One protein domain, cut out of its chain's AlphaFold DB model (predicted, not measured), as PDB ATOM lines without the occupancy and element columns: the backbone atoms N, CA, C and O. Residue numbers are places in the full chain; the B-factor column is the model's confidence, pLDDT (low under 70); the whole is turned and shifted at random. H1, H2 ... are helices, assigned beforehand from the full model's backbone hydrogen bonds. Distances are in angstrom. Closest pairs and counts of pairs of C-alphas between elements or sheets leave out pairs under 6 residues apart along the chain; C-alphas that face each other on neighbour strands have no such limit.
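Overview. This is residues 2 to 42 and 127 to 296 of the 307 residues of the protein "FAD/NAD(P)-binding domain-containing protein" of Aureobasidium pullulans (UniProt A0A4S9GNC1). Two long helices, H3 and H7, run side by side the same way as the core; the helical hairpin H1 and H2 packs on them through H2, and long H6 packs on H3 from the other side. A long loop leads to H8, whose residues 289 to 294 stick out. The printed part has 211 residues with eight named helices, H1 to H8 in order, no named strand: all helix, with a bundle of H2, H3 and H7. It is only just compact, close to loose, radius of gyration of the C-alphas 20.0 A, spanning 67 by 39 by 32 A.

Arrangement. H1, residues 2 to 18, and H2, residues 22 to 37, form a hairpin at a shallow tilt of 28 degrees, closest C-alphas Ala 15 and Ala 25, 4.5 A. The hub, H3, residues 128 to 162, touches H2 with residues 138 to 150 alone, closest C-alphas Trp 35 and Ala 142, 5.2 A. H4, residues 171 to 174, touches no helix; H5, residues 176 to 179, touches H3, closest C-alphas Gln 155 and Tyr 179, 5.6 A. H6, residues 186 to 219, touches H3 opposite ways, closest C-alphas Ser 144 and Glu 199, 5.1 A. H7, residues 226 to 256, touches H3 the same way at a shallow tilt of 21 degrees, closest C-alphas Ala 133 and Trp 226, 4.6 A. H8, residues 281 to 294, touches no helix. Every O i to N i+4 pair is within hydrogen-bond range in H2 and H3; H1 has 11 of 13, H6 25 of 30, H7 24 of 27, H8 9 of 10; H4 and H5 are too short.

Along the chain. H1 begins at C-alpha 2 (58.060, 7.949, 36.888); H8 ends at C-alpha 294 (110.715, 13.131, 51.617). H3 is 50.7 A long, H7 45.4 A, H6 39.6 A with a kink of 118 degrees near residue 213.

Size, cuts and confidence. Residues 43 to 126 are cut out, C-alphas 42 and 127 17.1 A apart. The H7 to H8 link is long. Residues 253 to 296 are among those under pLDDT 70.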
ATOM      1  N   ARG A   2      58.286   9.403  36.688       79.38
ATOM      2  CA  ARG A   2      58.060   7.949  36.888       79.38
ATOM      3  C   ARG A   2      59.162   7.040  36.317       79.38
ATOM      4  O   ARG A   2      59.635   6.157  37.021       79.38
ATOM      5  N   GLN A   3      59.604   7.292  35.084       79.06
ATOM      6  CA  GLN A   3      60.660   6.503  34.436       79.06
ATOM      7  C   GLN A   3      62.004   6.618  35.166       79.06
ATOM      8  O   GLN A   3      62.666   5.613  35.386       79.06
ATOM      9  N   PHE A   4      62.380   7.827  35.595       83.38
ATOM     10  CA  PHE A   4      63.610   8.041  36.358       83.38
ATOM     11  C   PHE A   4      63.597   7.252  37.674       83.38
ATOM     12  O   PHE A   4      64.523   6.494  37.940       83.38
ATOM     13  N   LEU A   5      62.501   7.324  38.436       86.38
ATOM     14  CA  LEU A   5      62.342   6.562  39.680       86.38
ATOM     15  C   LEU A   5      62.458   5.046  39.460       86.38
ATOM     16  O   LEU A   5      63.175   4.370  40.195       86.38
ATOM     17  N   GLN A   6      61.810   4.511  38.420       87.12
ATOM     18  CA  GLN A   6      61.922   3.092  38.061       87.12
ATOM     19  C   GLN A   6      63.366   2.702  37.734       87.12
ATOM     20  O   GLN A   6      63.865   1.693  38.229       87.12
ATOM     21  N   THR A   7      64.063   3.518  36.943       88.06
ATOM     22  CA  THR A   7      65.462   3.251  36.597       88.06
ATOM     23  C   THR A   7      66.392   3.363  37.797       88.06
ATOM     24  O   THR A   7      67.304   2.553  37.910       88.06
ATOM     25  N   SER A   8      66.147   4.294  38.724       89.56
ATOM     26  CA  SER A   8      66.925   4.418  39.959       89.56
ATOM     27  C   SER A   8      66.747   3.200  40.861       89.56
ATOM     28  O   SER A   8      67.728   2.727  41.429       89.56
ATOM     29  N   LEU A   9      65.535   2.644  40.955       92.38
ATOM     30  CA  LEU A   9      65.287   1.404  41.695       92.38
ATOM     31  C   LEU A   9      66.054   0.222  41.089       92.38
ATOM     32  O   LEU A   9      66.742  -0.492  41.814       92.38
ATOM     33  N   ILE A  10      66.003   0.055  39.761       90.88
ATOM     34  CA  ILE A  10      66.750  -1.001  39.056       90.88
ATOM     35  C   ILE A  10      68.260  -0.812  39.245       90.88
ATOM     36  O   ILE A  10      68.961  -1.762  39.587       90.88
ATOM     37  N   ALA A  11      68.758   0.413  39.063       92.19
ATOM     38  CA  ALA A  11      70.170   0.744  39.225       92.19
ATOM     39  C   ALA A  11      70.658   0.448  40.648       92.19
ATOM     40  O   ALA A  11      71.711  -0.157  40.822       92.19
ATOM     41  N   THR A  12      69.867   0.808  41.662       91.94
ATOM     42  CA  THR A  12      70.172   0.510  43.069       91.94
ATOM     43  C   THR A  12      70.189  -0.996  43.313       91.94
ATOM     44  O   THR A  12      71.125  -1.495  43.925       91.94
ATOM     45  N   GLY A  13      69.202  -1.733  42.797       92.75
ATOM     46  CA  GLY A  13      69.139  -3.189  42.934       92.75
ATOM     47  C   GLY A  13      70.346  -3.902  42.317       92.75
ATOM     48  O   GLY A  13      70.912  -4.791  42.944       92.75
ATOM     49  N   LEU A  14      70.786  -3.476  41.129       91.44
ATOM     50  CA  LEU A  14      71.972  -4.029  40.464       91.44
ATOM     51  C   LEU A  14      73.285  -3.628  41.153       91.44
ATOM     52  O   LEU A  14      74.236  -4.406  41.150       91.44
ATOM     53  N   ALA A  15      73.344  -2.439  41.754       90.50
ATOM     54  CA  ALA A  15      74.519  -1.961  42.478       90.50
ATOM     55  C   ALA A  15      74.631  -2.527  43.906       90.50
ATOM     56  O   ALA A  15      75.740  -2.610  44.434       90.50
ATOM     57  N   ALA A  16      73.521  -2.933  44.533       90.50
ATOM     58  CA  ALA A  16      73.479  -3.337  45.940       90.50
ATOM     59  C   ALA A  16      74.467  -4.462  46.320       90.50
ATOM     60  O   ALA A  16      75.138  -4.322  47.347       90.50
ATOM     61  N   PRO A  17      74.662  -5.527  45.510       91.19
ATOM     62  CA  PRO A  17      75.671  -6.552  45.798       91.19
ATOM     63  C   PRO A  17      77.107  -6.007  45.853       91.19
ATOM     64  O   PRO A  17      77.979  -6.600  46.485       91.19
ATOM     65  N   LEU A  18      77.357  -4.869  45.201       85.50
ATOM     66  CA  LEU A  18      78.664  -4.230  45.091       85.50
ATOM     67  C   LEU A  18      78.870  -3.115  46.120       85.50
ATOM     68  O   LEU A  18      79.896  -2.452  46.070       85.50
ATOM     69  N   PHE A  19      77.970  -2.892  47.083       85.56
ATOM     70  CA  PHE A  19      78.160  -1.839  48.098       85.56
ATOM     71  C   PHE A  19      79.387  -2.058  48.997       85.56
ATOM     72  O   PHE A  19      79.908  -1.103  49.569       85.56
ATOM     73  N   LYS A  20      79.908  -3.291  49.056       77.38
ATOM     74  CA  LYS A  20      81.221  -3.592  49.652       77.38
ATOM     75  C   LYS A  20      82.397  -3.001  48.852       77.38
ATOM     76  O   LYS A  20      83.475  -2.816  49.406       77.38
ATOM     77  N   TYR A  21      82.180  -2.697  47.574       80.44
ATOM     78  CA  TYR A  21      83.122  -2.097  46.630       80.44
ATOM     79  C   TYR A  21      82.509  -0.804  46.043       80.44
ATOM     80  O   TYR A  21      82.064  -0.791  44.892       80.44
ATOM     81  N   PRO A  22      82.456   0.301  46.812       84.38
ATOM     82  CA  PRO A  22      81.688   1.498  46.454       84.38
ATOM     83  C   PRO A  22      81.929   2.069  45.040       84.38
ATOM     84  O   PRO A  22      80.944   2.427  44.392       84.38
ATOM     85  N   PRO A  23      83.167   2.124  44.501       86.94
ATOM     86  CA  PRO A  23      83.413   2.624  43.142       86.94
ATOM     87  C   PRO A  23      82.755   1.756  42.067       86.94
ATOM     88  O   PRO A  23      82.184   2.273  41.109       86.94
ATOM     89  N   TYR A  24      82.763   0.437  42.264       87.75
ATOM     90  CA  TYR A  24      82.120  -0.520  41.371       87.75
ATOM     91  C   TYR A  24      80.595  -0.414  41.431       87.75
ATOM     92  O   TYR A  24      79.936  -0.395  40.392       87.75
ATOM     93  N   ALA A  25      80.027  -0.275  42.632       88.56
ATOM     94  CA  ALA A  25      78.604   0.010  42.798       88.56
ATOM     95  C   ALA A  25      78.189   1.316  42.096       88.56
ATOM     96  O   ALA A  25      77.182   1.336  41.388       88.56
ATOM     97  N   ALA A  26      78.978   2.386  42.241       91.50
ATOM     98  CA  ALA A  26      78.719   3.664  41.585       91.50
ATOM     99  C   ALA A  26      78.811   3.565  40.052       91.50
ATOM    100  O   ALA A  26      77.967   4.130  39.351       91.50
ATOM    101  N   ALA A  27      79.782   2.814  39.524       92.00
ATOM    102  CA  ALA A  27      79.926   2.585  38.089       92.00
ATOM    103  C   ALA A  27      78.727   1.821  37.508       92.00
ATOM    104  O   ALA A  27      78.147   2.259  36.515       92.00
ATOM    105  N   VAL A  28      78.295   0.732  38.158       92.62
ATOM    106  CA  VAL A  28      77.106  -0.033  37.739       92.62
ATOM    107  C   VAL A  28      75.848   0.827  37.807       92.62
ATOM    108  O   VAL A  28      75.073   0.852  36.853       92.62
ATOM    109  N   PHE A  29      75.661   1.578  38.894       94.50
ATOM    110  CA  PHE A  29      74.531   2.493  39.026       94.50
ATOM    111  C   PHE A  29      74.500   3.512  37.876       94.50
ATOM    112  O   PHE A  29      73.485   3.662  37.196       94.50
ATOM    113  N   THR A  30      75.633   4.168  37.617       93.62
ATOM    114  CA  THR A  30      75.768   5.195  36.575       93.62
ATOM    115  C   THR A  30      75.513   4.617  35.185       93.62
ATOM    116  O   THR A  30      74.737   5.191  34.421       93.62
ATOM    117  N   LEU A  31      76.077   3.445  34.885       93.75
ATOM    118  CA  LEU A  31      75.874   2.750  33.615       93.75
ATOM    119  C   LEU A  31      74.394   2.439  33.366       93.75
ATOM    120  O   LEU A  31      73.896   2.668  32.265       93.75
ATOM    121  N   VAL A  32      73.668   1.961  34.383       91.75
ATOM    122  CA  VAL A  32      72.236   1.625  34.275       91.75
ATOM    123  C   VAL A  32      71.372   2.875  34.078       91.75
ATOM    124  O   VAL A  32      70.399   2.840  33.316       91.75
ATOM    125  N   ILE A  33      71.720   3.986  34.732       93.06
ATOM    126  CA  ILE A  33      71.046   5.272  34.519       93.06
ATOM    127  C   ILE A  33      71.287   5.760  33.087       93.06
ATOM    128  O   ILE A  33      70.326   6.033  32.366       93.06
ATOM    129  N   ILE A  34      72.542   5.809  32.639       92.56
ATOM    130  CA  ILE A  34      72.897   6.268  31.290       92.56
ATOM    131  C   ILE A  34      72.239   5.391  30.227       92.56
ATOM    132  O   ILE A  34      71.617   5.915  29.306       92.56
ATOM    133  N   TRP A  35      72.300   4.068  30.370       88.81
ATOM    134  CA  TRP A  35      71.681   3.121  29.443       88.81
ATOM    135  C   TRP A  35      70.202   3.437  29.165       88.81
ATOM    136  O   TRP A  35      69.756   3.381  28.017       88.81
ATOM    137  N   ASN A  36      69.443   3.789  30.208       85.75
ATOM    138  CA  ASN A  36      68.008   4.035  30.091       85.75
ATOM    139  C   ASN A  36      67.648   5.467  29.667       85.75
ATOM    140  O   ASN A  36      66.552   5.671  29.143       85.75
ATOM    141  N   HIS A  37      68.534   6.443  29.886       87.19
ATOM    142  CA  HIS A  37      68.226   7.870  29.696       87.19
ATOM    143  C   HIS A  37      69.008   8.555  28.576       87.19
ATOM    144  O   HIS A  37      68.603   9.626  28.133       87.19
ATOM    145  N   LEU A  38      70.091   7.961  28.067       85.94
ATOM    146  CA  LEU A  38      70.888   8.571  26.995       85.94
ATOM    147  C   LEU A  38      70.095   8.679  25.678       85.94
ATOM    148  O   LEU A  38      70.182   9.685  24.961       85.94
ATOM    149  N   PHE A  39      69.271   7.660  25.417       82.56
ATOM    150  CA  PHE A  39      68.379   7.538  24.264       82.56
ATOM    151  C   PHE A  39      66.959   7.205  24.744       82.56
ATOM    152  O   PHE A  39      66.576   6.024  24.728       82.56
ATOM    153  N   PRO A  40      66.199   8.206  25.232       76.31
ATOM    154  CA  PRO A  40      64.841   7.983  25.704       76.31
ATOM    155  C   PRO A  40      63.988   7.433  24.558       76.31
ATOM    156  O   PRO A  40      64.089   7.878  23.417       76.31
ATOM    157  N   TYR A  41      63.184   6.416  24.860       64.50
ATOM    158  CA  TYR A  41      62.239   5.865  23.898       64.50
ATOM    159  C   TYR A  41      61.107   6.872  23.689       64.50
ATOM    160  O   TYR A  41      60.429   7.231  24.655       64.50
ATOM    161  N   GLU A  42      60.896   7.321  22.452       59.50
ATOM    162  CA  GLU A  42      59.664   8.017  22.094       59.50
ATOM    163  C   GLU A  42      58.504   7.035  22.239       59.50
ATOM    164  O   GLU A  42      58.459   5.991  21.587       59.50
ATOM    165  N   THR A 127      63.308  -6.203  15.924       76.81
ATOM    166  CA  THR A 127      63.010  -7.628  16.124       76.81
ATOM    167  C   THR A 127      64.252  -8.485  15.933       76.81
ATOM    168  O   THR A 127      65.131  -8.146  15.146       76.81
ATOM    169  N   GLY A 128      64.326  -9.616  16.642       82.38
ATOM    170  CA  GLY A 128      65.383 -10.612  16.448       82.38
ATOM    171  C   GLY A 128      66.797 -10.023  16.540       82.38
ATOM    172  O   GLY A 128      67.195  -9.504  17.585       82.38
ATOM    173  N   LYS A 129      67.553 -10.109  15.437       82.06
ATOM    174  CA  LYS A 129      68.950  -9.652  15.343       82.06
ATOM    175  C   LYS A 129      69.093  -8.135  15.514       82.06
ATOM    176  O   LYS A 129      70.028  -7.701  16.187       82.06
ATOM    177  N   ASP A 130      68.145  -7.345  15.013       79.75
ATOM    178  CA  ASP A 130      68.201  -5.875  15.072       79.75
ATOM    179  C   ASP A 130      68.007  -5.356  16.497       79.75
ATOM    180  O   ASP A 130      68.641  -4.390  16.917       79.75
ATOM    181  N   LEU A 131      67.175  -6.044  17.285       82.38
ATOM    182  CA  LEU A 131      67.008  -5.736  18.706       82.38
ATOM    183  C   LEU A 131      68.307  -5.967  19.481       82.38
ATOM    184  O   LEU A 131      68.615  -5.235  20.423       82.38
ATOM    185  N   MET A 132      69.075  -6.982  19.092       84.94
ATOM    186  CA  MET A 132      70.350  -7.295  19.727       84.94
ATOM    187  C   MET A 132      71.436  -6.301  19.320       84.94
ATOM    188  O   MET A 132      72.151  -5.813  20.195       84.94
ATOM    189  N   ALA A 133      71.482  -5.903  18.045       84.69
ATOM    190  CA  ALA A 133      72.335  -4.812  17.571       84.69
ATOM    191  C   ALA A 133      72.049  -3.499  18.322       84.69
ATOM    192  O   ALA A 133      72.968  -2.889  18.871       84.69
ATOM    193  N   LEU A 134      70.769  -3.123  18.452       86.06
ATOM    194  CA  LEU A 134      70.330  -1.962  19.232       86.06
ATOM    195  C   LEU A 134      70.862  -2.014  20.669       86.06
ATOM    196  O   LEU A 134      71.444  -1.043  21.151       86.06
ATOM    197  N   ARG A 135      70.651  -3.139  21.365       87.00
ATOM    198  CA  ARG A 135      71.083  -3.307  22.759       87.00
ATOM    199  C   ARG A 135      72.598  -3.193  22.882       87.00
ATOM    200  O   ARG A 135      73.087  -2.441  23.712       87.00
ATOM    201  N   ILE A 136      73.346  -3.885  22.037       87.56
ATOM    202  CA  ILE A 136      74.811  -3.861  22.075       87.56
ATOM    203  C   ILE A 136      75.355  -2.457  21.818       87.56
ATOM    204  O   ILE A 136      76.257  -2.007  22.524       87.56
ATOM    205  N   HIS A 137      74.774  -1.718  20.877       86.69
ATOM    206  CA  HIS A 137      75.190  -0.345  20.616       86.69
ATOM    207  C   HIS A 137      74.849   0.606  21.741       86.69
ATOM    208  O   HIS A 137      75.726   1.355  22.169       86.69
ATOM    209  N   LYS A 138      73.634   0.529  22.286       89.31
ATOM    210  CA  LYS A 138      73.301   1.278  23.498       89.31
ATOM    211  C   LYS A 138      74.288   0.976  24.626       89.31
ATOM    212  O   LYS A 138      74.662   1.900  25.338       89.31
ATOM    213  N   LEU A 139      74.768  -0.269  24.743       90.56
ATOM    214  CA  LEU A 139      75.655  -0.682  25.838       90.56
ATOM    215  C   LEU A 139      77.015  -0.048  25.658       90.56
ATOM    216  O   LEU A 139      77.530   0.553  26.590       90.56
ATOM    217  N   ARG A 140      77.554  -0.142  24.439       90.19
ATOM    218  CA  ARG A 140      78.847   0.437  24.090       90.19
ATOM    219  C   ARG A 140      78.858   1.937  24.362       90.19
ATOM    220  O   ARG A 140      79.734   2.411  25.068       90.19
ATOM    221  N   ILE A 141      77.853   2.668  23.872       92.38
ATOM    222  CA  ILE A 141      77.786   4.120  24.081       92.38
ATOM    223  C   ILE A 141      77.560   4.466  25.563       92.38
ATOM    224  O   ILE A 141      78.132   5.433  26.064       92.38
ATOM    225  N   ALA A 142      76.764   3.678  26.291       93.94
ATOM    226  CA  ALA A 142      76.576   3.880  27.725       93.94
ATOM    227  C   ALA A 142      77.867   3.619  28.520       93.94
ATOM    228  O   ALA A 142      78.164   4.375  29.446       93.94
ATOM    229  N   MET A 143      78.653   2.605  28.141       93.69
ATOM    230  CA  MET A 143      79.987   2.358  28.694       93.69
ATOM    231  C   MET A 143      80.895   3.556  28.435       93.69
ATOM    232  O   MET A 143      81.406   4.106  29.400       93.69
ATOM    233  N   SER A 144      80.986   4.043  27.193       94.81
ATOM    234  CA  SER A 144      81.755   5.246  26.840       94.81
ATOM    235  C   SER A 144      81.399   6.454  27.708       94.81
ATOM    236  O   SER A 144      82.269   7.088  28.300       94.81
ATOM    237  N   ALA A 145      80.106   6.752  27.851       95.56
ATOM    238  CA  ALA A 145      79.645   7.863  28.680       95.56
ATOM    239  C   ALA A 145      79.949   7.652  30.175       95.56
ATOM    240  O   ALA A 145      80.336   8.598  30.864       95.56
ATOM    241  N   THR A 146      79.827   6.420  30.677       95.19
ATOM    242  CA  THR A 146      80.192   6.073  32.062       95.19
ATOM    243  C   THR A 146      81.695   6.225  32.286       95.19
ATOM    244  O   THR A 146      82.105   6.770  33.311       95.19
ATOM    245  N   THR A 147      82.519   5.811  31.320       94.00
ATOM    246  CA  THR A 147      83.977   5.969  31.344       94.00
ATOM    247  C   THR A 147      84.352   7.442  31.407       94.00
ATOM    248  O   THR A 147      85.101   7.816  32.298       94.00
ATOM    249  N   ILE A 148      83.766   8.303  30.566       93.38
ATOM    250  CA  ILE A 148      84.022   9.754  30.598       93.38
ATOM    251  C   ILE A 148      83.750  10.329  31.993       93.38
ATOM    252  O   ILE A 148      84.602  11.019  32.552       93.38
ATOM    253  N   LEU A 149      82.589  10.027  32.586       93.25
ATOM    254  CA  LEU A 149      82.255  10.504  33.934       93.25
ATOM    255  C   LEU A 149      83.223   9.963  34.995       93.25
ATOM    256  O   LEU A 149      83.652  10.709  35.876       93.25
ATOM    257  N   THR A 150      83.592   8.685  34.892       91.06
ATOM    258  CA  THR A 150      84.544   8.040  35.806       91.06
ATOM    259  C   THR A 150      85.926   8.681  35.692       91.06
ATOM    260  O   THR A 150      86.532   8.998  36.711       91.06
ATOM    261  N   THR A 151      86.396   8.967  34.477       89.19
ATOM    262  CA  THR A 151      87.666   9.654  34.217       89.19
ATOM    263  C   THR A 151      87.664  11.078  34.765       89.19
ATOM    264  O   THR A 151      88.636  11.474  35.406       89.19
ATOM    265  N   LEU A 152      86.580  11.841  34.583       89.31
ATOM    266  CA  LEU A 152      86.447  13.185  35.160       89.31
ATOM    267  C   LEU A 152      86.532  13.141  36.691       89.31
ATOM    268  O   LEU A 152      87.284  13.900  37.302       89.31
ATOM    269  N   PHE A 153      85.812  12.210  37.317       88.19
ATOM    270  CA  PHE A 153      85.856  12.034  38.766       88.19
ATOM    271  C   PHE A 153      87.244  11.593  39.250       88.19
ATOM    272  O   PHE A 153      87.779  12.142  40.216       88.19
ATOM    273  N   ARG A 154      87.876  10.660  38.534       84.81
ATOM    274  CA  ARG A 154      89.245  10.213  38.797       84.81
ATOM    275  C   ARG A 154      90.240  11.365  38.737       84.81
ATOM    276  O   ARG A 154      91.115  11.436  39.593       84.81
ATOM    277  N   GLN A 155      90.131  12.255  37.750       82.88
ATOM    278  CA  GLN A 155      91.016  13.416  37.618       82.88
ATOM    279  C   GLN A 155      90.897  14.358  38.819       82.88
ATOM    280  O   GLN A 155      91.919  14.809  39.331       82.88
ATOM    281  N   ILE A 156      89.678  14.592  39.317       82.50
ATOM    282  CA  ILE A 156      89.448  15.390  40.530       82.50
ATOM    283  C   ILE A 156      90.135  14.738  41.737       82.50
ATOM    284  O   ILE A 156      90.861  15.407  42.469       82.50
ATOM    285  N   LEU A 157      89.962  13.428  41.933       75.69
ATOM    286  CA  LEU A 157      90.617  12.720  43.035       75.69
ATOM    287  C   LEU A 157      92.146  12.711  42.898       75.69
ATOM    288  O   LEU A 157      92.849  12.914  43.882       75.69
ATOM    289  N   ALA A 158      92.669  12.530  41.684       76.06
ATOM    290  CA  ALA A 158      94.103  12.580  41.414       76.06
ATOM    291  C   ALA A 158      94.694  13.964  41.712       76.06
ATOM    292  O   ALA A 158      95.783  14.060  42.281       76.06
ATOM    293  N   PHE A 159      93.970  15.033  41.369       75.19
ATOM    294  CA  PHE A 159      94.332  16.402  41.717       75.19
ATOM    295  C   PHE A 159      94.412  16.587  43.236       75.19
ATOM    296  O   PHE A 159      95.434  17.043  43.748       75.19
ATOM    297  N   ILE A 160      93.368  16.176  43.964       71.62
ATOM    298  CA  ILE A 160      93.302  16.290  45.429       71.62
ATOM    299  C   ILE A 160      94.437  15.496  46.092       71.62
ATOM    300  O   ILE A 160      95.115  16.018  46.977       71.62
ATOM    301  N   ALA A 161      94.681  14.265  45.637       68.69
ATOM    302  CA  ALA A 161      95.735  13.398  46.157       68.69
ATOM    303  C   ALA A 161      97.141  13.987  45.952       68.69
ATOM    304  O   ALA A 161      97.979  13.908  46.848       68.69
ATOM    305  N   ARG A 162      97.405  14.609  44.795       71.50
ATOM    306  CA  ARG A 162      98.701  15.253  44.510       71.50
ATOM    307  C   ARG A 162      98.898  16.565  45.268       71.50
ATOM    308  O   ARG A 162     100.038  16.966  45.490       71.50
ATOM    309  N   HIS A 163      97.816  17.229  45.673       68.12
ATOM    310  CA  HIS A 163      97.868  18.564  46.268       68.12
ATOM    311  C   HIS A 163      97.107  18.664  47.599       68.12
ATOM    312  O   HIS A 163      96.196  19.485  47.746       68.12
ATOM    313  N   PRO A 164      97.516  17.901  48.629       63.72
ATOM    314  CA  PRO A 164      96.811  17.832  49.914       63.72
ATOM    315  C   PRO A 164      96.780  19.164  50.684       63.72
ATOM    316  O   PRO A 164      95.944  19.358  51.566       63.72
ATOM    317  N   ARG A 165      97.704  20.087  50.382       63.53
ATOM    318  CA  ARG A 165      97.842  21.394  51.048       63.53
ATOM    319  C   ARG A 165      97.369  22.572  50.183       63.53
ATOM    320  O   ARG A 165      97.550  23.717  50.583       63.53
ATOM    321  N   GLY A 166      96.730  22.294  49.044       64.94
ATOM    322  CA  GLY A 166      96.351  23.294  48.045       64.94
ATOM    323  C   GLY A 166      97.430  23.512  46.980       64.94
ATOM    324  O   GLY A 166      98.530  22.968  47.071       64.94
ATOM    325  N   VAL A 167      97.090  24.294  45.953       64.56
ATOM    326  CA  VAL A 167      97.978  24.626  44.828       64.56
ATOM    327  C   VAL A 167      98.100  26.133  44.636       64.56
ATOM    328  O   VAL A 167      97.092  26.836  44.724       64.56
ATOM    329  N   PRO A 168      99.298  26.638  44.299       63.09
ATOM    330  CA  PRO A 168      99.422  27.949  43.682       63.09
ATOM    331  C   PRO A 168      98.778  27.926  42.286       63.09
ATOM    332  O   PRO A 168      98.910  26.955  41.536       63.09
ATOM    333  N   LEU A 169      98.060  28.996  41.938       60.28
ATOM    334  CA  LEU A 169      97.319  29.098  40.682       60.28
ATOM    335  C   LEU A 169      98.301  29.225  39.501       60.28
ATOM    336  O   LEU A 169      98.800  30.308  39.210       60.28
ATOM    337  N   SER A 170      98.598  28.116  38.823       71.12
ATOM    338  CA  SER A 170      99.405  28.107  37.598       71.12
ATOM    339  C   SER A 170      98.764  27.231  36.523       71.12
ATOM    340  O   SER A 170      98.073  26.254  36.814       71.12
ATOM    341  N   TRP A 171      99.003  27.582  35.260       58.16
ATOM    342  CA  TRP A 171      98.368  26.932  34.110       58.16
ATOM    343  C   TRP A 171      98.683  25.436  33.987       58.16
ATOM    344  O   TRP A 171      97.799  24.653  33.644       58.16
ATOM    345  N   ASN A 172      99.905  25.016  34.318       65.38
ATOM    346  CA  ASN A 172     100.309  23.607  34.232       65.38
ATOM    347  C   ASN A 172      99.495  22.704  35.173       65.38
ATOM    348  O   ASN A 172      99.205  21.563  34.828       65.38
ATOM    349  N   LEU A 173      99.091  23.238  36.329       61.00
ATOM    350  CA  LEU A 173      98.310  22.549  37.359       61.00
ATOM    351  C   LEU A 173      96.798  22.581  37.087       61.00
ATOM    352  O   LEU A 173      96.063  21.744  37.597       61.00
ATOM    353  N   LEU A 174      96.324  23.528  36.276       63.31
ATOM    354  CA  LEU A 174      94.920  23.613  35.858       63.31
ATOM    355  C   LEU A 174      94.633  22.829  34.570       63.31
ATOM    356  O   LEU A 174      93.470  22.616  34.234       63.31
ATOM    357  N   ASN A 175      95.668  22.396  33.845       68.94
ATOM    358  CA  ASN A 175      95.517  21.645  32.606       68.94
ATOM    359  C   ASN A 175      94.950  20.232  32.880       68.94
ATOM    360  O   ASN A 175      95.644  19.407  33.479       68.94
ATOM    361  N   PRO A 176      93.747  19.877  32.381       64.31
ATOM    362  CA  PRO A 176      93.147  18.555  32.600       64.31
ATOM    363  C   PRO A 176      93.996  17.394  32.059       64.31
ATOM    364  O   PRO A 176      93.961  16.283  32.593       64.31
ATOM    365  N   ILE A 177      94.802  17.652  31.022       68.06
ATOM    366  CA  ILE A 177      95.705  16.667  30.409       68.06
ATOM    367  C   ILE A 177      96.787  16.226  31.404       68.06
ATOM    368  O   ILE A 177      97.218  15.075  31.371       68.06
ATOM    369  N   TYR A 178      97.177  17.095  32.340       64.31
ATOM    370  CA  TYR A 178      98.209  16.816  33.343       64.31
ATOM    371  C   TYR A 178      97.849  15.647  34.286       64.31
ATOM    372  O   TYR A 178      98.728  14.972  34.835       64.31
ATOM    373  N   TYR A 179      96.552  15.374  34.450       66.38
ATOM    374  CA  TYR A 179      96.022  14.309  35.313       66.38
ATOM    375  C   TYR A 179      95.553  13.072  34.530       66.38
ATOM    376  O   TYR A 179      95.023  12.114  35.110       66.38
ATOM    377  N   LEU A 180      95.770  13.049  33.210       67.56
ATOM    378  CA  LEU A 180      95.699  11.810  32.440       67.56
ATOM    379  C   LEU A 180      96.847  10.878  32.865       67.56
ATOM    380  O   LEU A 180      97.883  11.317  33.361       67.56
ATOM    381  N   THR A 181      96.654   9.569  32.702       60.84
ATOM    382  CA  THR A 181      97.493   8.474  33.242       60.84
ATOM    383  C   THR A 181      98.907   8.387  32.646       60.84
ATOM    384  O   THR A 181      99.583   7.366  32.761       60.84
ATOM    385  N   GLY A 182      99.386   9.461  32.020       54.41
ATOM    386  CA  GLY A 182     100.718   9.566  31.456       54.41
ATOM    387  C   GLY A 182     101.836   9.431  32.480       54.41
ATOM    388  O   GLY A 182     102.881   8.898  32.136       54.41
ATOM    389  N   TYR A 183     101.635   9.876  33.730       55.44
ATOM    390  CA  TYR A 183     102.673   9.890  34.781       55.44
ATOM    391  C   TYR A 183     104.041  10.392  34.258       55.44
ATOM    392  O   TYR A 183     105.077   9.795  34.527       55.44
ATOM    393  N   GLY A 184     104.033  11.444  33.428       56.16
ATOM    394  CA  GLY A 184     105.237  11.999  32.789       56.16
ATOM    395  C   GLY A 184     105.698  11.298  31.499       56.16
ATOM    396  O   GLY A 184     106.533  11.839  30.782       56.16
ATOM    397  N   ASN A 185     105.133  10.143  31.138       70.88
ATOM    398  CA  ASN A 185     105.410   9.456  29.877       70.88
ATOM    399  C   ASN A 185     104.509   9.976  28.743       70.88
ATOM    400  O   ASN A 185     103.301   9.732  28.719       70.88
ATOM    401  N   TRP A 186     105.134  10.620  27.756       72.06
ATOM    402  CA  TRP A 186     104.477  11.187  26.579       72.06
ATOM    403  C   TRP A 186     103.606  10.191  25.796       72.06
ATOM    404  O   TRP A 186     102.482  10.528  25.427       72.06
ATOM    405  N   THR A 187     104.062   8.953  25.577       74.69
ATOM    406  CA  THR A 187     103.304   7.970  24.781       74.69
ATOM    407  C   THR A 187     102.051   7.498  25.509       74.69
ATOM    408  O   THR A 187     100.994   7.349  24.896       74.69
ATOM    409  N   LYS A 188     102.133   7.339  26.833       72.12
ATOM    410  CA  LYS A 188     100.973   7.018  27.675       72.12
ATOM    411  C   LYS A 188      99.991   8.185  27.755       72.12
ATOM    412  O   LYS A 188      98.788   7.951  27.681       72.12
ATOM    413  N   THR A 189     100.483   9.424  27.848       75.31
ATOM    414  CA  THR A 189      99.636  10.627  27.797       75.31
ATOM    415  C   THR A 189      98.881  10.713  26.474       75.31
ATOM    416  O   THR A 189      97.669  10.911  26.480       75.31
ATOM    417  N   LEU A 190      99.574  10.515  25.346       81.44
ATOM    418  CA  LEU A 190      98.953  10.500  24.021       81.44
ATOM    419  C   LEU A 190      97.906   9.392  23.892       81.44
ATOM    420  O   LEU A 190      96.809   9.656  23.410       81.44
ATOM    421  N   GLY A 191      98.214   8.179  24.358       81.88
ATOM    422  CA  GLY A 191      97.264   7.067  24.357       81.88
ATOM    423  C   GLY A 191      96.008   7.375  25.176       81.88
ATOM    424  O   GLY A 191      94.898   7.213  24.681       81.88
ATOM    425  N   ALA A 192      96.168   7.896  26.396       80.12
ATOM    426  CA  ALA A 192      95.045   8.277  27.251       80.12
ATOM    427  C   ALA A 192      94.200   9.409  26.640       80.12
ATOM    428  O   ALA A 192      92.972   9.359  26.696       80.12
ATOM    429  N   ALA A 193      94.841  10.407  26.024       84.19
ATOM    430  CA  ALA A 193      94.150  11.485  25.323       84.19
ATOM    431  C   ALA A 193      93.372  10.962  24.108       84.19
ATOM    432  O   ALA A 193      92.205  11.309  23.937       84.19
ATOM    433  N   ALA A 194      93.977  10.087  23.301       88.00
ATOM    434  CA  ALA A 194      93.320   9.467  22.154       88.00
ATOM    435  C   ALA A 194      92.095   8.643  22.577       88.00
ATOM    436  O   ALA A 194      91.036   8.764  21.961       88.00
ATOM    437  N   THR A 195      92.203   7.864  23.659       86.94
ATOM    438  CA  THR A 195      91.064   7.122  24.213       86.94
ATOM    439  C   THR A 195      89.962   8.068  24.681       86.94
ATOM    440  O   THR A 195      88.819   7.901  24.269       86.94
ATOM    441  N   ALA A 196      90.286   9.111  25.450       88.50
ATOM    442  CA  ALA A 196      89.292  10.082  25.913       88.50
ATOM    443  C   ALA A 196      88.576  10.795  24.748       88.50
ATOM    444  O   ALA A 196      87.355  10.957  24.776       88.50
ATOM    445  N   ILE A 197      89.319  11.170  23.699       91.19
ATOM    446  CA  ILE A 197      88.757  11.744  22.468       91.19
ATOM    447  C   ILE A 197      87.842  10.731  21.774       91.19
ATOM    448  O   ILE A 197      86.751  11.099  21.346       91.19
ATOM    449  N   SER A 198      88.252   9.464  21.688       92.19
ATOM    450  CA  SER A 198      87.446   8.390  21.101       92.19
ATOM    451  C   SER A 198      86.133   8.179  21.861       92.19
ATOM    452  O   SER A 198      85.072   8.118  21.240       92.19
ATOM    453  N   GLU A 199      86.162   8.126  23.196       93.12
ATOM    454  CA  GLU A 199      84.944   7.980  24.005       93.12
ATOM    455  C   GLU A 199      84.006   9.177  23.822       93.12
ATOM    456  O   GLU A 199      82.801   9.005  23.610       93.12
ATOM    457  N   LEU A 200      84.552  10.397  23.825       94.38
ATOM    458  CA  LEU A 200      83.769  11.607  23.588       94.38
ATOM    459  C   LEU A 200      83.145  11.601  22.188       94.38
ATOM    460  O   LEU A 200      81.948  11.855  22.045       94.38
ATOM    461  N   ALA A 201      83.930  11.265  21.163       94.94
ATOM    462  CA  ALA A 201      83.467  11.181  19.786       94.94
ATOM    463  C   ALA A 201      82.345  10.148  19.633       94.94
ATOM    464  O   ALA A 201      81.354  10.434  18.964       94.94
ATOM    465  N   GLN A 202      82.449   8.985  20.284       92.81
ATOM    466  CA  GLN A 202      81.398   7.966  20.275       92.81
ATOM    467  C   GLN A 202      80.081   8.498  20.851       92.81
ATOM    468  O   GLN A 202      79.037   8.346  20.216       92.81
ATOM    469  N   VAL A 203      80.117   9.143  22.021       94.44
ATOM    470  CA  VAL A 203      78.908   9.662  22.681       94.44
ATOM    471  C   VAL A 203      78.298  10.823  21.895       94.44
ATOM    472  O   VAL A 203      77.091  10.821  21.644       94.44
ATOM    473  N   VAL A 204      79.115  11.788  21.460       95.12
ATOM    474  CA  VAL A 204      78.657  12.967  20.706       95.12
ATOM    475  C   VAL A 204      78.083  12.561  19.353       95.12
ATOM    476  O   VAL A 204      76.973  12.968  19.014       95.12
ATOM    477  N   THR A 205      78.790  11.711  18.607       92.88
ATOM    478  CA  THR A 205      78.342  11.247  17.287       92.88
ATOM    479  C   THR A 205      77.063  10.426  17.400       92.88
ATOM    480  O   THR A 205      76.129  10.646  16.635       92.88
ATOM    481  N   ALA A 206      76.968   9.527  18.388       91.94
ATOM    482  CA  ALA A 206      75.751   8.750  18.609       91.94
ATOM    483  C   ALA A 206      74.567   9.642  19.006       91.94
ATOM    484  O   ALA A 206      73.446   9.414  18.550       91.94
ATOM    485  N   LYS A 207      74.796  10.680  19.821       91.25
ATOM    486  CA  LYS A 207      73.746  11.637  20.185       91.25
ATOM    487  C   LYS A 207      73.297  12.472  18.988       91.25
ATOM    488  O   LYS A 207      72.098  12.661  18.813       91.25
ATOM    489  N   TRP A 208      74.237  12.929  18.164       93.12
ATOM    490  CA  TRP A 208      73.941  13.652  16.930       93.12
ATOM    491  C   TRP A 208      73.118  12.789  15.962       93.12
ATOM    492  O   TRP A 208      72.038  13.212  15.567       93.12
ATOM    493  N   LEU A 209      73.551  11.552  15.690       90.12
ATOM    494  CA  LEU A 209      72.845  10.615  14.802       90.12
ATOM    495  C   LEU A 209      71.447  10.249  15.312       90.12
ATOM    496  O   LEU A 209      70.504  10.163  14.529       90.12
ATOM    497  N   PHE A 210      71.294  10.068  16.624       88.81
ATOM    498  CA  PHE A 210      69.982   9.845  17.228       88.81
ATOM    499  C   PHE A 210      69.059  11.055  17.064       88.81
ATOM    500  O   PHE A 210      67.877  10.889  16.792       88.81
ATOM    501  N   ASN A 211      69.580  12.274  17.209       87.44
ATOM    502  CA  ASN A 211      68.778  13.484  17.041       87.44
ATOM    503  C   ASN A 211      68.394  13.735  15.570       87.44
ATOM    504  O   ASN A 211      67.347  14.323  15.323       87.44
ATOM    505  N   THR A 212      69.217  13.318  14.600       88.12
ATOM    506  CA  THR A 212      68.946  13.530  13.167       88.12
ATOM    507  C   THR A 212      68.077  12.440  12.541       88.12
ATOM    508  O   THR A 212      67.239  12.745  11.698       88.12
ATOM    509  N   HIS A 213      68.266  11.179  12.931       83.56
ATOM    510  CA  HIS A 213      67.614  10.017  12.309       83.56
ATOM    511  C   HIS A 213      66.693   9.242  13.266       83.56
ATOM    512  O   HIS A 213      66.114   8.222  12.890       83.56
ATOM    513  N   GLY A 214      66.567   9.688  14.517       84.12
ATOM    514  CA  GLY A 214      65.783   9.009  15.540       84.12
ATOM    515  C   GLY A 214      66.371   7.657  15.949       84.12
ATOM    516  O   GLY A 214      67.552   7.349  15.761       84.12
ATOM    517  N   VAL A 215      65.512   6.805  16.513       80.38
ATOM    518  CA  VAL A 215      65.887   5.442  16.918       80.38
ATOM    519  C   VAL A 215      66.333   4.580  15.733       80.38
ATOM    520  O   VAL A 215      67.131   3.669  15.926       80.38
ATOM    521  N   GLU A 216      65.868   4.850  14.512       80.00
ATOM    522  CA  GLU A 216      66.117   3.983  13.355       80.00
ATOM    523  C   GLU A 216      67.587   3.912  12.941       80.00
ATOM    524  O   GLU A 216      68.008   2.902  12.376       80.00
ATOM    525  N   TRP A 217      68.392   4.915  13.299       82.62
ATOM    526  CA  TRP A 217      69.834   4.909  13.057       82.62
ATOM    527  C   TRP A 217      70.529   3.632  13.554       82.62
ATOM    528  O   TRP A 217      71.449   3.130  12.906       82.62
ATOM    529  N   PHE A 218      70.051   3.045  14.656       79.75
ATOM    530  CA  PHE A 218      70.606   1.800  15.190       79.75
ATOM    531  C   PHE A 218      70.484   0.603  14.228       79.75
ATOM    532  O   PHE A 218      71.224  -0.365  14.399       79.75
ATOM    533  N   ARG A 219      69.605   0.650  13.213       74.94
ATOM    534  CA  ARG A 219      69.501  -0.389  12.170       74.94
ATOM    535  C   ARG A 219      70.654  -0.351  11.171       74.94
ATOM    536  O   ARG A 219      71.053  -1.397  10.670       74.94
ATOM    537  N   GLY A 220      71.200   0.833  10.884       71.00
ATOM    538  CA  GLY A 220      72.255   1.003   9.879       71.00
ATOM    539  C   GLY A 220      73.604   0.414  10.297       71.00
ATOM    540  O   GLY A 220      74.530   0.327   9.496       71.00
ATOM    541  N   PHE A 221      73.736   0.009  11.558       67.38
ATOM    542  CA  PHE A 221      75.001  -0.415  12.124       67.38
ATOM    543  C   PHE A 221      75.125  -1.947  12.108       67.38
ATOM    544  O   PHE A 221      74.466  -2.673  12.851       67.38
ATOM    545  N   GLY A 222      76.000  -2.444  11.230       61.59
ATOM    546  CA  GLY A 222      76.336  -3.863  11.119       61.59
ATOM    547  C   GLY A 222      75.366  -4.719  10.300       61.59
ATOM    548  O   GLY A 222      75.597  -5.919  10.246       61.59
ATOM    549  N   ASN A 223      74.317  -4.174   9.666       70.44
ATOM    550  CA  ASN A 223      73.367  -4.934   8.825       70.44
ATOM    551  C   ASN A 223      72.870  -6.247   9.484       70.44
ATOM    552  O   ASN A 223      72.790  -7.291   8.842       70.44
ATOM    553  N   GLY A 224      72.630  -6.235  10.801       67.94
ATOM    554  CA  GLY A 224      72.238  -7.426  11.574       67.94
ATOM    555  C   GLY A 224      73.391  -8.298  12.110       67.94
ATOM    556  O   GLY A 224      73.146  -9.221  12.891       67.94
ATOM    557  N   HIS A 225      74.652  -7.995  11.784       78.81
ATOM    558  CA  HIS A 225      75.866  -8.644  12.307       78.81
ATOM    559  C   HIS A 225      76.302  -8.064  13.661       78.81
ATOM    560  O   HIS A 225      77.420  -7.586  13.831       78.81
ATOM    561  N   TRP A 226      75.435  -8.124  14.669       83.31
ATOM    562  CA  TRP A 226      75.708  -7.550  15.994       83.31
ATOM    563  C   TRP A 226      76.964  -8.121  16.686       83.31
ATOM    564  O   TRP A 226      77.592  -7.432  17.489       83.31
ATOM    565  N   MET A 227      77.356  -9.361  16.370       86.19
ATOM    566  CA  MET A 227      78.470 -10.069  17.019       86.19
ATOM    567  C   MET A 227      79.838  -9.420  16.774       86.19
ATOM    568  O   MET A 227      80.719  -9.540  17.622       86.19
ATOM    569  N   ILE A 228      80.012  -8.684  15.669       84.38
ATOM    570  CA  ILE A 228      81.279  -7.996  15.352       84.38
ATOM    571  C   ILE A 228      81.641  -6.931  16.394       84.38
ATOM    572  O   ILE A 228      82.785  -6.498  16.481       84.38
ATOM    573  N   TRP A 229      80.664  -6.518  17.201       84.06
ATOM    574  CA  TRP A 229      80.817  -5.500  18.230       84.06
ATOM    575  C   TRP A 229      81.119  -6.069  19.616       84.06
ATOM    576  O   TRP A 229      81.389  -5.294  20.532       84.06
ATOM    577  N   LEU A 230      81.122  -7.396  19.787       88.06
ATOM    578  CA  LEU A 230      81.499  -8.031  21.052       88.06
ATOM    579  C   LEU A 230      82.930  -7.680  21.496       88.06
ATOM    580  O   LEU A 230      83.095  -7.352  22.670       88.06
ATOM    581  N   PRO A 231      83.949  -7.649  20.610       90.38
ATOM    582  CA  PRO A 231      85.280  -7.185  20.999       90.38
ATOM    583  C   PRO A 231      85.275  -5.734  21.485       90.38
ATOM    584  O   PRO A 231      85.878  -5.426  22.506       90.38
ATOM    585  N   ALA A 232      84.544  -4.843  20.805       86.94
ATOM    586  CA  ALA A 232      84.439  -3.442  21.213       86.94
ATOM    587  C   ALA A 232      83.765  -3.291  22.588       86.94
ATOM    588  O   ALA A 232      84.196  -2.472  23.396       86.94
ATOM    589  N   LEU A 233      82.746  -4.108  22.879       89.25
ATOM    590  CA  LEU A 233      82.139  -4.172  24.209       89.25
ATOM    591  C   LEU A 233      83.119  -4.668  25.269       89.25
ATOM    592  O   LEU A 233      83.187  -4.083  26.345       89.25
ATOM    593  N   TRP A 234      83.876  -5.724  24.971       91.94
ATOM    594  CA  TRP A 234      84.880  -6.251  25.889       91.94
ATOM    595  C   TRP A 234      85.944  -5.202  26.220       91.94
ATOM    596  O   TRP A 234      86.200  -4.942  27.393       91.94
ATOM    597  N   PHE A 235      86.521  -4.553  25.204       90.56
ATOM    598  CA  PHE A 235      87.518  -3.503  25.413       90.56
ATOM    599  C   PHE A 235      86.943  -2.306  26.175       90.56
ATOM    600  O   PHE A 235      87.605  -1.807  27.080       90.56
ATOM    601  N   GLY A 236      85.707  -1.891  25.875       91.12
ATOM    602  CA  GLY A 236      85.024  -0.829  26.619       91.12
ATOM    603  C   GLY A 236      84.798  -1.189  28.090       91.12
ATOM    604  O   GLY A 236      85.081  -0.382  28.973       91.12
ATOM    605  N   ALA A 237      84.356  -2.417  28.375       90.88
ATOM    606  CA  ALA A 237      84.169  -2.905  29.740       90.88
ATOM    607  C   ALA A 237      85.497  -3.002  30.506       90.88
ATOM    608  O   ALA A 237      85.580  -2.564  31.652       90.88
ATOM    609  N   TYR A 238      86.538  -3.536  29.863       89.94
ATOM    610  CA  TYR A 238      87.877  -3.632  30.436       89.94
ATOM    611  C   TYR A 238      88.461  -2.249  30.742       89.94
ATOM    612  O   TYR A 238      89.011  -2.030  31.818       89.94
ATOM    613  N   HIS A 239      88.297  -1.287  29.831       88.56
ATOM    614  CA  HIS A 239      88.755   0.080  30.055       88.56
ATOM    615  C   HIS A 239      87.980   0.773  31.187       88.56
ATOM    616  O   HIS A 239      88.593   1.374  32.067       88.56
ATOM    617  N   LEU A 240      86.649   0.623  31.231       90.94
ATOM    618  CA  LEU A 240      85.836   1.130  32.338       90.94
ATOM    619  C   LEU A 240      86.293   0.541  33.679       90.94
ATOM    620  O   LEU A 240      86.422   1.277  34.654       90.94
ATOM    621  N   GLN A 241      86.585  -0.761  33.729       88.81
ATOM    622  CA  GLN A 241      87.122  -1.402  34.929       88.81
ATOM    623  C   GLN A 241      88.438  -0.751  35.382       88.81
ATOM    624  O   GLN A 241      88.563  -0.408  36.553       88.81
ATOM    625  N   GLN A 242      89.384  -0.513  34.465       85.12
ATOM    626  CA  GLN A 242      90.655   0.151  34.788       85.12
ATOM    627  C   GLN A 242      90.462   1.563  35.366       85.12
ATOM    628  O   GLN A 242      91.174   1.965  36.291       85.12
ATOM    629  N   GLU A 243      89.505   2.327  34.836       85.25
ATOM    630  CA  GLU A 243      89.185   3.661  35.353       85.25
ATOM    631  C   GLU A 243      88.547   3.584  36.748       85.25
ATOM    632  O   GLU A 243      88.911   4.369  37.626       85.25
ATOM    633  N   VAL A 244      87.662   2.612  36.990       86.12
ATOM    634  CA  VAL A 244      87.044   2.369  38.307       86.12
ATOM    635  C   VAL A 244      88.081   1.943  39.348       86.12
ATOM    636  O   VAL A 244      88.062   2.463  40.466       86.12
ATOM    637  N   ASP A 245      89.010   1.058  38.985       80.62
ATOM    638  CA  ASP A 245      90.138   0.669  39.842       80.62
ATOM    639  C   ASP A 245      90.978   1.887  40.225       80.62
ATOM    640  O   ASP A 245      91.260   2.127  41.398       80.62
ATOM    641  N   SER A 246      91.286   2.730  39.243       77.44
ATOM    642  CA  SER A 246      92.064   3.939  39.485       77.44
ATOM    643  C   SER A 246      91.316   4.948  40.374       77.44
ATOM    644  O   SER A 246      91.935   5.631  41.189       77.44
ATOM    645  N   VAL A 247      89.985   5.055  40.259       82.00
ATOM    646  CA  VAL A 247      89.154   5.843  41.193       82.00
ATOM    647  C   VAL A 247      89.262   5.293  42.613       82.00
ATOM    648  O   VAL A 247      89.407   6.079  43.551       82.00
ATOM    649  N   ALA A 248      89.198   3.969  42.780       77.19
ATOM    650  CA  ALA A 248      89.335   3.326  44.084       77.19
ATOM    651  C   ALA A 248      90.687   3.662  44.732       77.19
ATOM    652  O   ALA A 248      90.722   4.060  45.900       77.19
ATOM    653  N   ASP A 249      91.769   3.591  43.952       75.12
ATOM    654  CA  ASP A 249      93.126   3.902  44.403       75.12
ATOM    655  C   ASP A 249      93.251   5.364  44.867       75.12
ATOM    656  O   ASP A 249      93.666   5.632  45.999       75.12
ATOM    657  N   PHE A 250      92.832   6.338  44.048       74.12
ATOM    658  CA  PHE A 250      92.928   7.754  44.430       74.12
ATOM    659  C   PHE A 250      92.008   8.122  45.599       74.12
ATOM    660  O   PHE A 250      92.393   8.932  46.447       74.12
ATOM    661  N   ALA A 251      90.817   7.523  45.686       74.62
ATOM    662  CA  ALA A 251      89.919   7.723  46.821       74.62
ATOM    663  C   ALA A 251      90.561   7.232  48.129       74.62
ATOM    664  O   ALA A 251      90.478   7.913  49.156       74.62
ATOM    665  N   TRP A 252      91.247   6.087  48.089       73.12
ATOM    666  CA  TRP A 252      91.976   5.552  49.236       73.12
ATOM    667  C   TRP A 252      93.132   6.465  49.669       73.12
ATOM    668  O   TRP A 252      93.291   6.725  50.864       73.12
ATOM    669  N   VAL A 253      93.895   7.013  48.715       66.81
ATOM    670  CA  VAL A 253      94.978   7.972  49.001       66.81
ATOM    671  C   VAL A 253      94.431   9.247  49.650       66.81
ATOM    672  O   VAL A 253      94.917   9.648  50.709       66.81
ATOM    673  N   CYS A 254      93.379   9.850  49.081       66.56
ATOM    674  CA  CYS A 254      92.745  11.054  49.638       66.56
ATOM    675  C   CYS A 254      92.277  10.845  51.087       66.56
ATOM    676  O   CYS A 254      92.448  11.727  51.935       66.56
ATOM    677  N   TRP A 255      91.730   9.661  51.382       68.19
ATOM    678  CA  TRP A 255      91.337   9.263  52.732       68.19
ATOM    679  C   TRP A 255      92.542   9.155  53.679       68.19
ATOM    680  O   TRP A 255      92.552   9.780  54.741       68.19
ATOM    681  N   ARG A 256      93.581   8.401  53.291       65.12
ATOM    682  CA  ARG A 256      94.808   8.186  54.085       65.12
ATOM    683  C   ARG A 256      95.531   9.483  54.429       65.12
ATOM    684  O   ARG A 256      96.013   9.626  55.547       65.12
ATOM    685  N   MET A 257      95.587  10.420  53.488       63.47
ATOM    686  CA  MET A 257      96.259  11.708  53.671       63.47
ATOM    687  C   MET A 257      95.477  12.676  54.572       63.47
ATOM    688  O   MET A 257      95.943  13.784  54.827       63.47
ATOM    689  N   GLY A 258      94.288  12.293  55.053       58.75
ATOM    690  CA  GLY A 258      93.474  13.135  55.926       58.75
ATOM    691  C   GLY A 258      92.965  14.406  55.243       58.75
ATOM    692  O   GLY A 258      92.529  15.325  55.934       58.75
ATOM    693  N   VAL A 259      92.980  14.466  53.905       56.34
ATOM    694  CA  VAL A 259      92.505  15.632  53.135       56.34
ATOM    695  C   VAL A 259      91.013  15.883  53.395       56.34
ATOM    696  O   VAL A 259      90.566  17.027  53.409       56.34
ATOM    697  N   TRP A 260      90.261  14.827  53.719       53.31
ATOM    698  CA  TRP A 260      88.860  14.903  54.151       53.31
ATOM    699  C   TRP A 260      88.650  15.011  55.672       53.31
ATOM    700  O   TRP A 260      87.511  15.048  56.122       53.31
ATOM    701  N   ASN A 261      89.714  15.094  56.477       45.47
ATOM    702  CA  ASN A 261      89.648  15.027  57.943       45.47
ATOM    703  C   ASN A 261      89.727  16.405  58.638       45.47
ATOM    704  O   ASN A 261      90.031  16.489  59.830       45.47
ATOM    705  N   ARG A 262      89.452  17.513  57.929       41.03
ATOM    706  CA  ARG A 262      89.266  18.828  58.575       41.03
ATOM    707  C   ARG A 262      87.882  18.904  59.225       41.03
ATOM    708  O   ARG A 262      86.966  19.530  58.709       41.03
ATOM    709  N   GLY A 263      87.761  18.249  60.371       39.25
ATOM    710  CA  GLY A 263      86.574  18.241  61.220       39.25
ATOM    711  C   GLY A 263      86.656  17.052  62.160       39.25
ATOM    712  O   GLY A 263      86.285  15.947  61.787       39.25
ATOM    713  N   GLY A 264      87.240  17.269  63.338       38.31
ATOM    714  CA  GLY A 264      87.631  16.218  64.271       38.31
ATOM    715  C   GLY A 264      86.575  15.133  64.509       38.31
ATOM    716  O   GLY A 264      85.394  15.411  64.677       38.31
ATOM    717  N   LYS A 265      87.077  13.899  64.625       39.62
ATOM    718  CA  LYS A 265      86.379  12.672  65.036       39.62
ATOM    719  C   LYS A 265      85.316  12.152  64.066       39.62
ATOM    720  O   LYS A 265      84.127  12.235  64.334       39.62
ATOM    721  N   LEU A 266      85.770  11.380  63.082       34.81
ATOM    722  CA  LEU A 266      85.088  10.143  62.695       34.81
ATOM    723  C   LEU A 266      86.126   9.021  62.595       34.81
ATOM    724  O   LEU A 266      86.658   8.704  61.535       34.81
ATOM    725  N   GLY A 267      86.414   8.412  63.747       34.28
ATOM    726  CA  GLY A 267      86.942   7.054  63.808       34.28
ATOM    727  C   GLY A 267      85.867   6.093  63.312       34.28
ATOM    728  O   GLY A 267      85.151   5.491  64.101       34.28
ATOM    729  N   GLY A 268      85.714   5.999  61.997       33.06
ATOM    730  CA  GLY A 268      84.869   5.018  61.336       33.06
ATOM    731  C   GLY A 268      85.688   4.361  60.241       33.06
ATOM    732  O   GLY A 268      86.236   5.051  59.385       33.06
ATOM    733  N   ARG A 269      85.796   3.030  60.268       38.66
ATOM    734  CA  ARG A 269      86.282   2.256  59.120       38.66
ATOM    735  C   ARG A 269      85.390   2.594  57.923       38.66
ATOM    736  O   ARG A 269      84.294   2.054  57.808       38.66
ATOM    737  N   PHE A 270      85.838   3.495  57.053       39.28
ATOM    738  CA  PHE A 270      85.205   3.692  55.755       39.28
ATOM    739  C   PHE A 270      85.397   2.409  54.932       39.28
ATOM    740  O   PHE A 270      86.445   1.765  55.021       39.28
ATOM    741  N   LEU A 271      84.356   2.019  54.196       42.09
ATOM    742  CA  LEU A 271      84.118   0.739  53.505       42.09
ATOM    743  C   LEU A 271      85.113   0.428  52.360       42.09
ATOM    744  O   LEU A 271      84.708   0.128  51.245       42.09
ATOM    745  N   MET A 272      86.417   0.525  52.604       41.50
ATOM    746  CA  MET A 272      87.471   0.293  51.606       41.50
ATOM    747  C   MET A 272      88.576  -0.643  52.118       41.50
ATOM    748  O   MET A 272      89.578  -0.853  51.443       41.50
ATOM    749  N   SER A 273      88.397  -1.265  53.290       40.03
ATOM    750  CA  SER A 273      89.371  -2.195  53.888       40.03
ATOM    751  C   SER A 273      89.502  -3.542  53.154       40.03
ATOM    752  O   SER A 273      90.082  -4.469  53.705       40.03
ATOM    753  N   GLY A 274      88.908  -3.686  51.966       37.94
ATOM    754  CA  GLY A 274      88.947  -4.903  51.149       37.94
ATOM    755  C   GLY A 274      89.907  -4.842  49.958       37.94
ATOM    756  O   GLY A 274      89.993  -5.823  49.228       37.94
ATOM    757  N   LEU A 275      90.606  -3.720  49.744       41.81
ATOM    758  CA  LEU A 275      91.587  -3.541  48.667       41.81
ATOM    759  C   LEU A 275      92.978  -4.061  49.085       41.81
ATOM    760  O   LEU A 275      93.975  -3.348  49.043       41.81
ATOM    761  N   GLU A 276      93.064  -5.316  49.524       39.59
ATOM    762  CA  GLU A 276      94.362  -5.989  49.597       39.59
ATOM    763  C   GLU A 276      94.648  -6.657  48.245       39.59
ATOM    764  O   GLU A 276      93.957  -7.587  47.838       39.59
ATOM    765  N   ARG A 277      95.707  -6.170  47.580       39.75
ATOM    766  CA  ARG A 277      96.369  -6.733  46.385       39.75
ATOM    767  C   ARG A 277      95.649  -6.571  45.037       39.75
ATOM    768  O   ARG A 277      95.395  -7.551  44.342       39.75
ATOM    769  N   SER A 278      95.479  -5.334  44.567       39.25
ATOM    770  CA  SER A 278      95.607  -5.073  43.124       39.25
ATOM    771  C   SER A 278      97.098  -4.881  42.801       39.25
ATOM    772  O   SER A 278      97.823  -4.231  43.552       39.25
ATOM    773  N   GLY A 279      97.605  -5.442  41.698       40.19
ATOM    774  CA  GLY A 279      99.011  -5.282  41.273       40.19
ATOM    775  C   GLY A 279      99.440  -3.829  40.991       40.19
ATOM    776  O   GLY A 279     100.618  -3.570  40.751       40.19
ATOM    777  N   ALA A 280      98.503  -2.876  41.046       39.56
ATOM    778  CA  ALA A 280      98.757  -1.439  40.999       39.56
ATOM    779  C   ALA A 280      99.337  -0.896  42.322       39.56
ATOM    780  O   ALA A 280     100.163   0.019  42.280       39.56
ATOM    781  N   LEU A 281      99.014  -1.515  43.470       38.34
ATOM    782  CA  LEU A 281      99.584  -1.165  44.779       38.34
ATOM    783  C   LEU A 281     101.114  -1.265  44.799       38.34
ATOM    784  O   LEU A 281     101.733  -0.488  45.506       38.34
ATOM    785  N   GLY A 282     101.734  -2.140  43.999       34.91
ATOM    786  CA  GLY A 282     103.200  -2.215  43.899       34.91
ATOM    787  C   GLY A 282     103.842  -0.955  43.299       34.91
ATOM    788  O   GLY A 282     104.902  -0.544  43.746       34.91
ATOM    789  N   ARG A 283     103.169  -0.291  42.348       41.69
ATOM    790  CA  ARG A 283     103.665   0.954  41.721       41.69
ATOM    791  C   ARG A 283     103.326   2.198  42.539       41.69
ATOM    792  O   ARG A 283     104.030   3.197  42.470       41.69
ATOM    793  N   VAL A 284     102.229   2.144  43.294       44.75
ATOM    794  CA  VAL A 284     101.845   3.207  44.232       44.75
ATOM    795  C   VAL A 284     102.669   3.113  45.521       44.75
ATOM    796  O   VAL A 284     102.997   4.148  46.079       44.75
ATOM    797  N   ALA A 285     103.070   1.915  45.960       36.78
ATOM    798  CA  ALA A 285     103.980   1.718  47.089       36.78
ATOM    799  C   ALA A 285     105.370   2.319  46.821       36.78
ATOM    800  O   ALA A 285     105.857   3.043  47.675       36.78
ATOM    801  N   GLU A 286     105.942   2.151  45.620       39.94
ATOM    802  CA  GLU A 286     107.175   2.864  45.225       39.94
ATOM    803  C   GLU A 286     107.001   4.395  45.273       39.94
ATOM    804  O   GLU A 286     107.872   5.105  45.764       39.94
ATOM    805  N   ALA A 287     105.840   4.914  44.859       41.41
ATOM    806  CA  ALA A 287     105.533   6.348  44.923       41.41
ATOM    807  C   ALA A 287     105.218   6.867  46.345       41.41
ATOM    808  O   ALA A 287     105.246   8.074  46.585       41.41
ATOM    809  N   VAL A 288     104.882   5.978  47.284       43.38
ATOM    810  CA  VAL A 288     104.543   6.295  48.682       43.38
ATOM    811  C   VAL A 288     105.749   6.112  49.610       43.38
ATOM    812  O   VAL A 288     105.891   6.896  50.550       43.38
ATOM    813  N   ASP A 289     106.650   5.168  49.334       35.78
ATOM    814  CA  ASP A 289     107.924   5.031  50.052       35.78
ATOM    815  C   ASP A 289     108.845   6.231  49.772       35.78
ATOM    816  O   ASP A 289     109.446   6.770  50.704       35.78
ATOM    817  N   ASP A 290     108.830   6.776  48.550       36.94
ATOM    818  CA  ASP A 290     109.447   8.079  48.257       36.94
ATOM    819  C   ASP A 290     108.795   9.227  49.058       36.94
ATOM    820  O   ASP A 290     109.475  10.156  49.492       36.94
ATOM    821  N   LEU A 291     107.488   9.157  49.340       38.22
ATOM    822  CA  LEU A 291     106.768  10.200  50.082       38.22
ATOM    823  C   LEU A 291     107.068  10.175  51.593       38.22
ATOM    824  O   LEU A 291     107.068  11.227  52.228       38.22
ATOM    825  N   MET A 292     107.349   9.003  52.173       34.12
ATOM    826  CA  MET A 292     107.754   8.868  53.582       34.12
ATOM    827  C   MET A 292     109.210   9.292  53.820       34.12
ATOM    828  O   MET A 292     109.507   9.840  54.880       34.12
ATOM    829  N   VAL A 293     110.104   9.117  52.839       35.44
ATOM    830  CA  VAL A 293     111.509   9.569  52.928       35.44
ATOM    831  C   VAL A 293     111.636  11.086  52.698       35.44
ATOM    832  O   VAL A 293     112.499  11.742  53.285       35.44
ATOM    833  N   VAL A 294     110.736  11.684  51.910       37.72
ATOM    834  CA  VAL A 294     110.715  13.131  51.617       37.72
ATOM    835  C   VAL A 294     110.204  13.992  52.780       37.72
ATOM    836  O   VAL A 294     110.485  15.185  52.822       37.72
ATOM    837  N   VAL A 295     109.527  13.424  53.781       38.44
ATOM    838  CA  VAL A 295     109.123  14.185  54.983       38.44
ATOM    839  C   VAL A 295     110.309  14.449  55.932       38.44
ATOM    840  O   VAL A 295     110.190  15.277  56.833       38.44
ATOM    841  N   THR A 296     111.474  13.827  55.706       36.78
ATOM    842  CA  THR A 296     112.686  14.032  56.523       36.78
ATOM    843  C   THR A 296     113.896  14.609  55.782       36.78
ATOM    844  O   THR A 296     114.858  14.973  56.448       36.78
TER     845      THR A 296